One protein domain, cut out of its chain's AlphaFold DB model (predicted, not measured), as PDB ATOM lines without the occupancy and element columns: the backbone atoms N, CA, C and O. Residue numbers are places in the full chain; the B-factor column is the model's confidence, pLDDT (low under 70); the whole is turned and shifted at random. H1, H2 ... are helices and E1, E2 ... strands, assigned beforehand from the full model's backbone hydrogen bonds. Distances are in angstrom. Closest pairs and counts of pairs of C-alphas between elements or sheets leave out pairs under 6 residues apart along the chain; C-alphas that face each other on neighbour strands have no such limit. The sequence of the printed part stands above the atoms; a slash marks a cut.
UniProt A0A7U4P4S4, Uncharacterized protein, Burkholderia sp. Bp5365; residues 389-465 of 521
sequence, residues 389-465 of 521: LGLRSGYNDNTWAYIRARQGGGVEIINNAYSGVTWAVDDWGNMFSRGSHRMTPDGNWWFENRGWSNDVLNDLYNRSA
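What this domain is: This is residues 389 to 465 of the 521 residues of an uncharacterized protein of Burkholderia sp. Bp5365 (UniProt A0A7U4P4S4). Six strands stand side by side in one long, twisted antiparallel sheet, E1 to E6, and beyond its E6 end a looped link leads to H1, whose residues 457 to 463 stick out with the tail 464 to 465. The printed part has 77 residues, with six named strands followed by one named helix; the class is mixed, with 37 residues, under half, in named elements. It is only just loose, close to extended, with a radius of gyration of the C-alphas of 17.0 A, a rod spanning 59 by 27 by 18 A.

How they stand to each other: E1, residues 389 to 392, and E2, residues 400 to 405, begin a meander, each strand the antiparallel neighbour of the one before, in the order E1 E2 E3 E4 E5 E6; N 389 and O 403 are 2.8 A apart. E2 forms a hairpin with E3, residues 411 to 414, with N 412 and O 404 2.9 A apart. E3 and E4, residues 421 to 425, have N 413 and O 423 at 2.8 A. E4 and E5, residues 431 to 433, have N 432 and O 424 at 2.8 A. E5 and E6, residues 436 to 439, stand at 138 degrees, with N 431 and O 439 at 2.8 A. H1, residues 453 to 463, is not on the sheet, and every O i to N i+4 pair in it is within hydrogen-bond range.

Where its parts are: E1 begins at C-alpha 389 (-51.174, 10.070, -13.821) and measures 9.9 A, E2 16.6 A, E3 10.0 A, E4 10.5 A, E5 7.0 A and E6 9.4 A. H1 measures 15.2 A and ends at C-alpha 463 (-8.180, -11.660, -21.336).

The domain as a whole: The C-alphas of Asn 396 and Ala 465, the two farthest apart, are 59.7 A apart. The printed part has no cut; the link from E6 to H1 is long, and residues 463 to 465 are under 70 in pLDDT.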
ATOM      1  N   LEU A 389     -51.191   8.777 -13.145       88.75
ATOM      2  CA  LEU A 389     -51.174  10.070 -13.821       88.75
ATOM      3  C   LEU A 389     -51.057   9.837 -15.332       88.75
ATOM      4  O   LEU A 389     -50.008   9.420 -15.826       88.75
ATOM      5  N   GLY A 390     -52.140  10.102 -16.064       87.88
ATOM      6  CA  GLY A 390     -52.173  10.008 -17.524       87.88
ATOM      7  C   GLY A 390     -51.667  11.284 -18.197       87.88
ATOM      8  O   GLY A 390     -52.158  12.375 -17.919       87.88
ATOM      9  N   LEU A 391     -50.715  11.141 -19.116       88.31
ATOM     10  CA  LEU A 391     -50.174  12.212 -19.950       88.31
ATOM     11  C   LEU A 391     -50.607  11.968 -21.398       88.31
ATOM     12  O   LEU A 391     -50.130  11.029 -22.037       88.31
ATOM     13  N   ARG A 392     -51.524  12.793 -21.912       85.75
ATOM     14  CA  ARG A 392     -52.041  12.684 -23.284       85.75
ATOM     15  C   ARG A 392     -51.250  13.572 -24.242       85.75
ATOM     16  O   ARG A 392     -51.005  14.741 -23.949       85.75
ATOM     17  N   SER A 393     -50.926  13.042 -25.415       82.25
ATOM     18  CA  SER A 393     -50.427  13.829 -26.545       82.25
ATOM     19  C   SER A 393     -51.485  14.835 -27.022       82.25
ATOM     20  O   SER A 393     -52.654  14.498 -27.226       82.25
ATOM     21  N   GLY A 394     -51.082  16.093 -27.219       80.88
ATOM     22  CA  GLY A 394     -51.961  17.170 -27.696       80.88
ATOM     23  C   GLY A 394     -52.374  17.050 -29.170       80.88
ATOM     24  O   GLY A 394     -53.154  17.867 -29.648       80.88
ATOM     25  N   TYR A 395     -51.877  16.043 -29.896       81.19
ATOM     26  CA  TYR A 395     -52.074  15.885 -31.340       81.19
ATOM     27  C   TYR A 395     -53.372  15.153 -31.734       81.19
ATOM     28  O   TYR A 395     -53.485  14.676 -32.857       81.19
ATOM     29  N   ASN A 396     -54.365  15.052 -30.839       78.31
ATOM     30  CA  ASN A 396     -55.632  14.327 -31.065       78.31
ATOM     31  C   ASN A 396     -55.482  12.850 -31.500       78.31
ATOM     32  O   ASN A 396     -56.455  12.217 -31.898       78.31
ATOM     33  N   ASP A 397     -54.298  12.266 -31.344       83.75
ATOM     34  CA  ASP A 397     -53.941  10.896 -31.741       83.75
ATOM     35  C   ASP A 397     -54.392   9.816 -30.734       83.75
ATOM     36  O   ASP A 397     -54.150   8.627 -30.927       83.75
ATOM     37  N   ASN A 398     -55.050  10.237 -29.647       83.31
ATOM     38  CA  ASN A 398     -55.441   9.395 -28.514       83.31
ATOM     39  C   ASN A 398     -54.274   8.560 -27.950       83.31
ATOM     40  O   ASN A 398     -54.462   7.423 -27.513       83.31
ATOM     41  N   THR A 399     -53.063   9.119 -27.971       86.62
ATOM     42  CA  THR A 399     -51.892   8.495 -27.361       86.62
ATOM     43  C   THR A 399     -51.664   9.014 -25.948       86.62
ATOM     44  O   THR A 399     -51.724  10.215 -25.671       86.62
ATOM     45  N   TRP A 400     -51.409   8.069 -25.049       89.69
ATOM     46  CA  TRP A 400     -51.182   8.295 -23.635       89.69
ATOM     47  C   TRP A 400     -49.871   7.650 -23.190       89.69
ATOM     48  O   TRP A 400     -49.455   6.608 -23.701       89.69
ATOM     49  N   ALA A 401     -49.239   8.258 -22.196       88.38
ATOM     50  CA  ALA A 401     -48.254   7.616 -21.340       88.38
ATOM     51  C   ALA A 401     -48.751   7.723 -19.899       88.38
ATOM     52  O   ALA A 401     -49.271   8.768 -19.505       88.38
ATOM     53  N   TYR A 402     -48.605   6.657 -19.119       91.94
ATOM     54  CA  TYR A 402     -49.056   6.648 -17.728       91.94
ATOM     55  C   TYR A 402     -47.858   6.554 -16.798       91.94
ATOM     56  O   TYR A 402     -46.958   5.746 -17.029       91.94
ATOM     57  N   ILE A 403     -47.863   7.367 -15.746       92.62
ATOM     58  CA  ILE A 403     -46.942   7.250 -14.616       92.62
ATOM     59  C   ILE A 403     -47.756   6.734 -13.436       92.62
ATOM     60  O   ILE A 403     -48.765   7.347 -13.092       92.62
ATOM     61  N   ARG A 404     -47.332   5.634 -12.810       91.38
ATOM     62  CA  ARG A 404     -48.045   5.069 -11.657       91.38
ATOM     63  C   ARG A 404     -47.132   4.618 -10.534       91.38
ATOM     64  O   ARG A 404     -45.943   4.373 -10.740       91.38
ATOM     65  N   ALA A 405     -47.722   4.448  -9.357       91.12
ATOM     66  CA  ALA A 405     -47.078   3.756  -8.248       91.12
ATOM     67  C   ALA A 405     -46.929   2.255  -8.552       91.12
ATOM     68  O   ALA A 405     -47.895   1.588  -8.937       91.12
ATOM     69  N   ARG A 406     -45.724   1.718  -8.349       89.38
ATOM     70  CA  ARG A 406     -45.435   0.287  -8.508       89.38
ATOM     71  C   ARG A 406     -46.013  -0.525  -7.346       89.38
ATOM     72  O   ARG A 406     -45.985  -0.097  -6.191       89.38
ATOM     73  N   GLN A 407     -46.491  -1.738  -7.628       85.94
ATOM     74  CA  GLN A 407     -46.868  -2.683  -6.575       85.94
ATOM     75  C   GLN A 407     -45.615  -3.135  -5.811       85.94
ATOM     76  O   GLN A 407     -44.701  -3.704  -6.402       85.94
ATOM     77  N   GLY A 408     -45.581  -2.880  -4.499       85.44
ATOM     78  CA  GLY A 408     -44.393  -3.111  -3.668       85.44
ATOM     79  C   GLY A 408     -43.445  -1.912  -3.562       85.44
ATOM     80  O   GLY A 408     -42.365  -2.080  -3.011       85.44
ATOM     81  N   GLY A 409     -43.859  -0.737  -4.054       88.12
ATOM     82  CA  GLY A 409     -43.108   0.513  -3.941       88.12
ATOM     83  C   GLY A 409     -42.261   0.848  -5.175       88.12
ATOM     84  O   GLY A 409     -41.894  -0.029  -5.962       88.12
ATOM     85  N   GLY A 410     -42.024   2.146  -5.380       91.69
ATOM     86  CA  GLY A 410     -41.366   2.716  -6.556       91.69
ATOM     87  C   GLY A 410     -42.324   3.303  -7.603       91.69
ATOM     88  O   GLY A 410     -43.475   3.645  -7.313       91.69
ATOM     89  N   VAL A 411     -41.843   3.436  -8.842       93.88
ATOM     90  CA  VAL A 411     -42.536   4.117  -9.953       93.88
ATOM     91  C   VAL A 411     -42.475   3.303 -11.245       93.88
ATOM     92  O   VAL A 411     -41.459   2.675 -11.545       93.88
ATOM     93  N   GLU A 412     -43.548   3.338 -12.035       94.62
ATOM     94  CA  GLU A 412     -43.620   2.713 -13.361       94.62
ATOM     95  C   GLU A 412     -44.063   3.716 -14.432       94.62
ATOM     96  O   GLU A 412     -44.929   4.556 -14.189       94.62
ATOM     97  N   ILE A 413     -43.500   3.576 -15.636       94.12
ATOM     98  CA  ILE A 413     -43.944   4.240 -16.866       94.12
ATOM     99  C   ILE A 413     -44.536   3.181 -17.799       94.12
ATOM    100  O   ILE A 413     -43.847   2.246 -18.225       94.12
ATOM    101  N   ILE A 414     -45.809   3.347 -18.145       91.44
ATOM    102  CA  ILE A 414     -46.598   2.393 -18.932       91.44
ATOM    103  C   ILE A 414     -46.886   2.970 -20.315       91.44
ATOM    104  O   ILE A 414     -47.089   4.175 -20.485       91.44
ATOM    105  N   ASN A 415     -46.913   2.090 -21.312       88.75
ATOM    106  CA  ASN A 415     -47.308   2.434 -22.672       88.75
ATOM    107  C   ASN A 415     -48.806   2.798 -22.803       88.75
ATOM    108  O   ASN A 415     -49.624   2.512 -21.930       88.75
ATOM    109  N   ASN A 416     -49.170   3.367 -23.959       87.62
ATOM    110  CA  ASN A 416     -50.540   3.782 -24.295       87.62
ATOM    111  C   ASN A 416     -51.589   2.668 -24.142       87.62
ATOM    112  O   ASN A 416     -52.710   2.916 -23.717       87.62
ATOM    113  N   ALA A 417     -51.221   1.430 -24.480       84.06
ATOM    114  CA  ALA A 417     -52.127   0.283 -24.450       84.06
ATOM    115  C   ALA A 417     -52.326  -0.312 -23.046       84.06
ATOM    116  O   ALA A 417     -53.017  -1.320 -22.916       84.06
ATOM    117  N   TYR A 418     -51.683   0.255 -22.018       86.56
ATOM    118  CA  TYR A 418     -51.700  -0.263 -20.649       86.56
ATOM    119  C   TYR A 418     -51.271  -1.744 -20.553       86.56
ATOM    120  O   TYR A 418     -51.623  -2.472 -19.630       86.56
ATOM    121  N   SER A 419     -50.514  -2.216 -21.546       86.00
ATOM    122  CA  SER A 419     -50.210  -3.636 -21.747       86.00
ATOM    123  C   SER A 419     -48.800  -4.005 -21.308       86.00
ATOM    124  O   SER A 419     -48.471  -5.187 -21.219       86.00
ATOM    125  N   GLY A 420     -47.953  -3.012 -21.028       86.25
ATOM    126  CA  GLY A 420     -46.593  -3.255 -20.580       86.25
ATOM    127  C   GLY A 420     -45.945  -2.044 -19.925       86.25
ATOM    128  O   GLY A 420     -46.112  -0.903 -20.356       86.25
ATOM    129  N   VAL A 421     -45.154  -2.332 -18.895       91.38
ATOM    130  CA  VAL A 421     -44.277  -1.367 -18.234       91.38
ATOM    131  C   VAL A 421     -43.030  -1.189 -19.094       91.38
ATOM    132  O   VAL A 421     -42.213  -2.102 -19.228       91.38
ATOM    133  N   THR A 422     -42.883  -0.019 -19.708       92.19
ATOM    134  CA  THR A 422     -41.726   0.298 -20.555       92.19
ATOM    135  C   THR A 422     -40.476   0.476 -19.698       92.19
ATOM    136  O   THR A 422     -39.400  -0.010 -20.060       92.19
ATOM    137  N   TRP A 423     -40.637   1.122 -18.541       95.06
ATOM    138  CA  TRP A 423     -39.576   1.379 -17.578       95.06
ATOM    139  C   TRP A 423     -40.133   1.452 -16.155       95.06
ATOM    140  O   TRP A 423     -41.244   1.942 -15.959       95.06
ATOM    141  N   ALA A 424     -39.379   0.971 -15.169       94.69
ATOM    142  CA  ALA A 424     -39.746   1.082 -13.760       94.69
ATOM    143  C   ALA A 424     -38.522   1.167 -12.853       94.69
ATOM    144  O   ALA A 424     -37.447   0.684 -13.208       94.69
ATOM    145  N   VAL A 425     -38.727   1.715 -11.659       95.50
ATOM    146  CA  VAL A 425     -37.774   1.700 -10.545       95.50
ATOM    147  C   VAL A 425     -38.498   1.163  -9.319       95.50
ATOM    148  O   VAL A 425     -39.644   1.546  -9.086       95.50
ATOM    149  N   ASP A 426     -37.891   0.237  -8.580       94.62
ATOM    150  CA  ASP A 426     -38.433  -0.228  -7.293       94.62
ATOM    151  C   ASP A 426     -37.925   0.613  -6.107       94.62
ATOM    152  O   ASP A 426     -37.119   1.527  -6.273       94.62
ATOM    153  N   ASP A 427     -38.389   0.304  -4.895       92.12
ATOM    154  CA  ASP A 427     -37.976   1.004  -3.667       92.12
ATOM    155  C   ASP A 427     -36.479   0.878  -3.348       92.12
ATOM    156  O   ASP A 427     -35.949   1.653  -2.552       92.12
ATOM    157  N   TRP A 428     -35.792  -0.103  -3.936       92.12
ATOM    158  CA  TRP A 428     -34.369  -0.341  -3.700       92.12
ATOM    159  C   TRP A 428     -33.500   0.389  -4.725       92.12
ATOM    160  O   TRP A 428     -32.282   0.390  -4.586       92.12
ATOM    161  N   GLY A 429     -34.107   1.040  -5.723       91.44
ATOM    162  CA  GLY A 429     -33.413   1.750  -6.793       91.44
ATOM    163  C   GLY A 429     -33.036   0.865  -7.983       91.44
ATOM    164  O   GLY A 429     -32.326   1.336  -8.871       91.44
ATOM    165  N   ASN A 430     -33.500  -0.390  -8.043       93.19
ATOM    166  CA  ASN A 430     -33.274  -1.231  -9.216       93.19
ATOM    167  C   ASN A 430     -34.102  -0.704 -10.388       93.19
ATOM    168  O   ASN A 430     -35.301  -0.447 -10.254       93.19
ATOM    169  N   MET A 431     -33.483  -0.594 -11.559       95.56
ATOM    170  CA  MET A 431     -34.131  -0.111 -12.773       95.56
ATOM    171  C   MET A 431     -34.480  -1.272 -13.698       95.56
ATOM    172  O   MET A 431     -33.647  -2.130 -14.004       95.56
ATOM    173  N   PHE A 432     -35.700  -1.258 -14.218       93.94
ATOM    174  CA  PHE A 432     -36.250  -2.275 -15.104       93.94
ATOM    175  C   PHE A 432     -36.627  -1.650 -16.443       93.94
ATOM    176  O   PHE A 432     -37.126  -0.528 -16.493       93.94
ATOM    177  N   SER A 433     -36.441  -2.388 -17.536       92.19
ATOM    178  CA  SER A 433     -36.970  -2.016 -18.851       92.19
ATOM    179  C   SER A 433     -37.675  -3.210 -19.474       92.19
ATOM    180  O   SER A 433     -37.091  -4.290 -19.578       92.19
ATOM    181  N   ARG A 434     -38.941  -3.011 -19.863       88.50
ATOM    182  CA  ARG A 434     -39.838  -4.065 -20.371       88.50
ATOM    183  C   ARG A 434     -39.909  -5.303 -19.464       88.50
ATOM    184  O   ARG A 434     -39.957  -6.424 -19.952       88.50
ATOM    185  N   GLY A 435     -39.893  -5.091 -18.147       82.00
ATOM    186  CA  GLY A 435     -39.943  -6.158 -17.137       82.00
ATOM    187  C   GLY A 435     -38.598  -6.818 -16.808       82.00
ATOM    188  O   GLY A 435     -38.509  -7.515 -15.802       82.00
ATOM    189  N   SER A 436     -37.536  -6.561 -17.576       87.12
ATOM    190  CA  SER A 436     -36.201  -7.104 -17.296       87.12
ATOM    191  C   SER A 436     -35.403  -6.164 -16.399       87.12
ATOM    192  O   SER A 436     -35.338  -4.962 -16.670       87.12
ATOM    193  N   HIS A 437     -34.764  -6.708 -15.359       87.38
ATOM    194  CA  HIS A 437     -33.818  -5.971 -14.519       87.38
ATOM    195  C   HIS A 437     -32.646  -5.507 -15.393       87.38
ATOM    196  O   HIS A 437     -31.979  -6.322 -16.029       87.38
ATOM    197  N   ARG A 438     -32.452  -4.191 -15.494       91.44
ATOM    198  CA  ARG A 438     -31.370  -3.601 -16.279       91.44
ATOM    199  C   ARG A 438     -30.268  -3.098 -15.370       91.44
ATOM    200  O   ARG A 438     -29.142  -3.499 -15.584       91.44
ATOM    201  N   MET A 439     -30.546  -2.288 -14.361       94.25
ATOM    202  CA  MET A 439     -29.480  -1.653 -13.579       94.25
ATOM    203  C   MET A 439     -29.727  -1.802 -12.087       94.25
ATOM    204  O   MET A 439     -30.852  -1.605 -11.629       94.25
ATOM    205  N   THR A 440     -28.664  -2.118 -11.360       93.19
ATOM    206  CA  THR A 440     -28.639  -2.164  -9.894       93.19
ATOM    207  C   THR A 440     -28.160  -0.820  -9.318       93.19
ATOM    208  O   THR A 440     -27.525  -0.037 -10.032       93.19
ATOM    209  N   PRO A 441     -28.457  -0.510  -8.041       91.19
ATOM    210  CA  PRO A 441     -28.117   0.777  -7.420       91.19
ATOM    211  C   PRO A 441     -26.614   1.079  -7.346       91.19
ATOM    212  O   PRO A 441     -26.226   2.238  -7.229       91.19
ATOM    213  N   ASP A 442     -25.767   0.051  -7.412       89.94
ATOM    214  CA  ASP A 442     -24.302   0.157  -7.433       89.94
ATOM    215  C   ASP A 442     -23.737   0.541  -8.817       89.94
ATOM    216  O   ASP A 442     -22.527   0.693  -8.978       89.94
ATOM    217  N   GLY A 443     -24.605   0.723  -9.818       89.56
ATOM    218  CA  GLY A 443     -24.230   1.104 -11.175       89.56
ATOM    219  C   GLY A 443     -23.984  -0.071 -12.119       89.56
ATOM    220  O   GLY A 443     -23.663   0.153 -13.288       89.56
ATOM    221  N   ASN A 444     -24.146  -1.315 -11.661       91.44
ATOM    222  CA  ASN A 444     -23.900  -2.486 -12.489       91.44
ATOM    223  C   ASN A 444     -25.064  -2.720 -13.473       91.44
ATOM    224  O   ASN A 444     -26.240  -2.796 -13.097       91.44
ATOM    225  N   TRP A 445     -24.731  -2.818 -14.764       93.44
ATOM    226  CA  TRP A 445     -25.692  -2.934 -15.864       93.44
ATOM    227  C   TRP A 445     -25.787  -4.377 -16.381       93.44
ATOM    228  O   TRP A 445     -24.775  -5.033 -16.601       93.44
ATOM    229  N   TRP A 446     -26.997  -4.888 -16.600       92.50
ATOM    230  CA  TRP A 446     -27.256  -6.200 -17.183       92.50
ATOM    231  C   TRP A 446     -27.263  -6.150 -18.714       92.50
ATOM    232  O   TRP A 446     -28.151  -5.557 -19.340       92.50
ATOM    233  N   PHE A 447     -26.313  -6.854 -19.323       88.38
ATOM    234  CA  PHE A 447     -26.259  -7.116 -20.754       88.38
ATOM    235  C   PHE A 447     -26.927  -8.457 -21.063       88.38
ATOM    236  O   PHE A 447     -26.431  -9.516 -20.689       88.38
ATOM    237  N   GLU A 448     -28.023  -8.429 -21.821       86.88
ATOM    238  CA  GLU A 448     -28.874  -9.605 -22.073       86.88
ATOM    239  C   GLU A 448     -28.118 -10.825 -22.622       86.88
ATOM    240  O   GLU A 448     -28.423 -11.954 -22.259       86.88
ATOM    241  N   ASN A 449     -27.078 -10.588 -23.425       85.62
ATOM    242  CA  ASN A 449     -26.279 -11.645 -24.046       85.62
ATOM    243  C   ASN A 449     -24.976 -11.975 -23.300       85.62
ATOM    244  O   ASN A 449     -24.232 -12.838 -23.761       85.62
ATOM    245  N   ARG A 450     -24.630 -11.247 -22.230       83.31
ATOM    246  CA  ARG A 450     -23.300 -11.347 -21.593       83.31
ATOM    247  C   ARG A 450     -23.292 -11.276 -20.062       83.31
ATOM    248  O   ARG A 450     -22.219 -11.363 -19.481       83.31
ATOM    249  N   GLY A 451     -24.453 -11.170 -19.419       91.69
ATOM    250  CA  GLY A 451     -24.561 -11.103 -17.965       91.69
ATOM    251  C   GLY A 451     -24.333  -9.695 -17.418       91.69
ATOM    252  O   GLY A 451     -24.581  -8.700 -18.104       91.69
ATOM    253  N   TRP A 452     -23.883  -9.593 -16.169       93.56
ATOM    254  CA  TRP A 452     -23.624  -8.304 -15.536       93.56
ATOM    255  C   TRP A 452     -22.372  -7.636 -16.102       93.56
ATOM    256  O   TRP A 452     -21.384  -8.287 -16.434       93.56
ATOM    257  N   SER A 453     -22.388  -6.308 -16.175       91.81
ATOM    258  CA  SER A 453     -21.284  -5.518 -16.715       91.81
ATOM    259  C   SER A 453     -19.968  -5.768 -15.988       91.81
ATOM    260  O   SER A 453     -18.929  -5.835 -16.639       91.81
ATOM    261  N   ASN A 454     -20.010  -6.006 -14.674       91.69
ATOM    262  CA  ASN A 454     -18.822  -6.355 -13.906       91.69
ATOM    263  C   ASN A 454     -18.220  -7.708 -14.336       91.69
ATOM    264  O   ASN A 454     -17.004  -7.831 -14.426       91.69
ATOM    265  N   ASP A 455     -19.042  -8.701 -14.689       89.81
ATOM    266  CA  ASP A 455     -18.562 -10.001 -15.185       89.81
ATOM    267  C   ASP A 455     -17.898  -9.860 -16.557       89.81
ATOM    268  O   ASP A 455     -16.849 -10.447 -16.817       89.81
ATOM    269  N   VAL A 456     -18.475  -9.026 -17.427       87.81
ATOM    270  CA  VAL A 456     -17.908  -8.724 -18.748       87.81
ATOM    271  C   VAL A 456     -16.586  -7.973 -18.626       87.81
ATOM    272  O   VAL A 456     -15.633  -8.288 -19.340       87.81
ATOM    273  N   LEU A 457     -16.515  -6.987 -17.729       88.50
ATOM    274  CA  LEU A 457     -15.281  -6.258 -17.455       88.50
ATOM    275  C   LEU A 457     -14.223  -7.196 -16.870       88.50
ATOM    276  O   LEU A 457     -13.094  -7.188 -17.350       88.50
ATOM    277  N   ASN A 458     -14.590  -8.057 -15.920       87.31
ATOM    278  CA  ASN A 458     -13.688  -9.064 -15.365       87.31
ATOM    279  C   ASN A 458     -13.185 -10.043 -16.438       87.31
ATOM    280  O   ASN A 458     -11.991 -10.313 -16.481       87.31
ATOM    281  N   ASP A 459     -14.036 -10.538 -17.346       85.62
ATOM    282  CA  ASP A 459     -13.604 -11.366 -18.487       85.62
ATOM    283  C   ASP A 459     -12.629 -10.604 -19.401       85.62
ATOM    284  O   ASP A 459     -11.587 -11.137 -19.778       85.62
ATOM    285  N   LEU A 460     -12.901  -9.333 -19.711       82.81
ATOM    286  CA  LEU A 460     -12.014  -8.516 -20.543       82.81
ATOM    287  C   LEU A 460     -10.655  -8.264 -19.871       82.81
ATOM    288  O   LEU A 460      -9.614  -8.414 -20.515       82.81
ATOM    289  N   TYR A 461     -10.651  -7.940 -18.576       82.31
ATOM    290  CA  TYR A 461      -9.422  -7.793 -17.797       82.31
ATOM    291  C   TYR A 461      -8.662  -9.119 -17.701       82.31
ATOM    292  O   TYR A 461      -7.449  -9.143 -17.909       82.31
ATOM    293  N   ASN A 462      -9.354 -10.243 -17.518       76.62
ATOM    294  CA  ASN A 462      -8.730 -11.567 -17.496       76.62
ATOM    295  C   ASN A 462      -8.200 -12.007 -18.874       76.62
ATOM    296  O   ASN A 462      -7.262 -12.799 -18.949       76.62
ATOM    297  N   ARG A 463      -8.730 -11.468 -19.980       68.56
ATOM    298  CA  ARG A 463      -8.180 -11.660 -21.336       68.56
ATOM    299  C   ARG A 463      -6.929 -10.826 -21.617       68.56
ATOM    300  O   ARG A 463      -6.243 -11.119 -22.591       68.56
ATOM    301  N   SER A 464      -6.627  -9.824 -20.789       56.44
ATOM    302  CA  SER A 464      -5.418  -8.996 -20.915       56.44
ATOM    303  C   SER A 464      -4.171  -9.607 -20.266       56.44
ATOM    304  O   SER A 464      -3.074  -9.072 -20.428       56.44
ATOM    305  N   ALA A 465      -4.295 -10.757 -19.592       51.50
ATOM    306  CA  ALA A 465      -3.127 -11.580 -19.305       51.50
ATOM    307  C   ALA A 465      -2.511 -12.017 -20.648       51.50
ATOM    308  O   ALA A 465      -3.262 -12.469 -21.519       51.50
TER     309      ALA A 465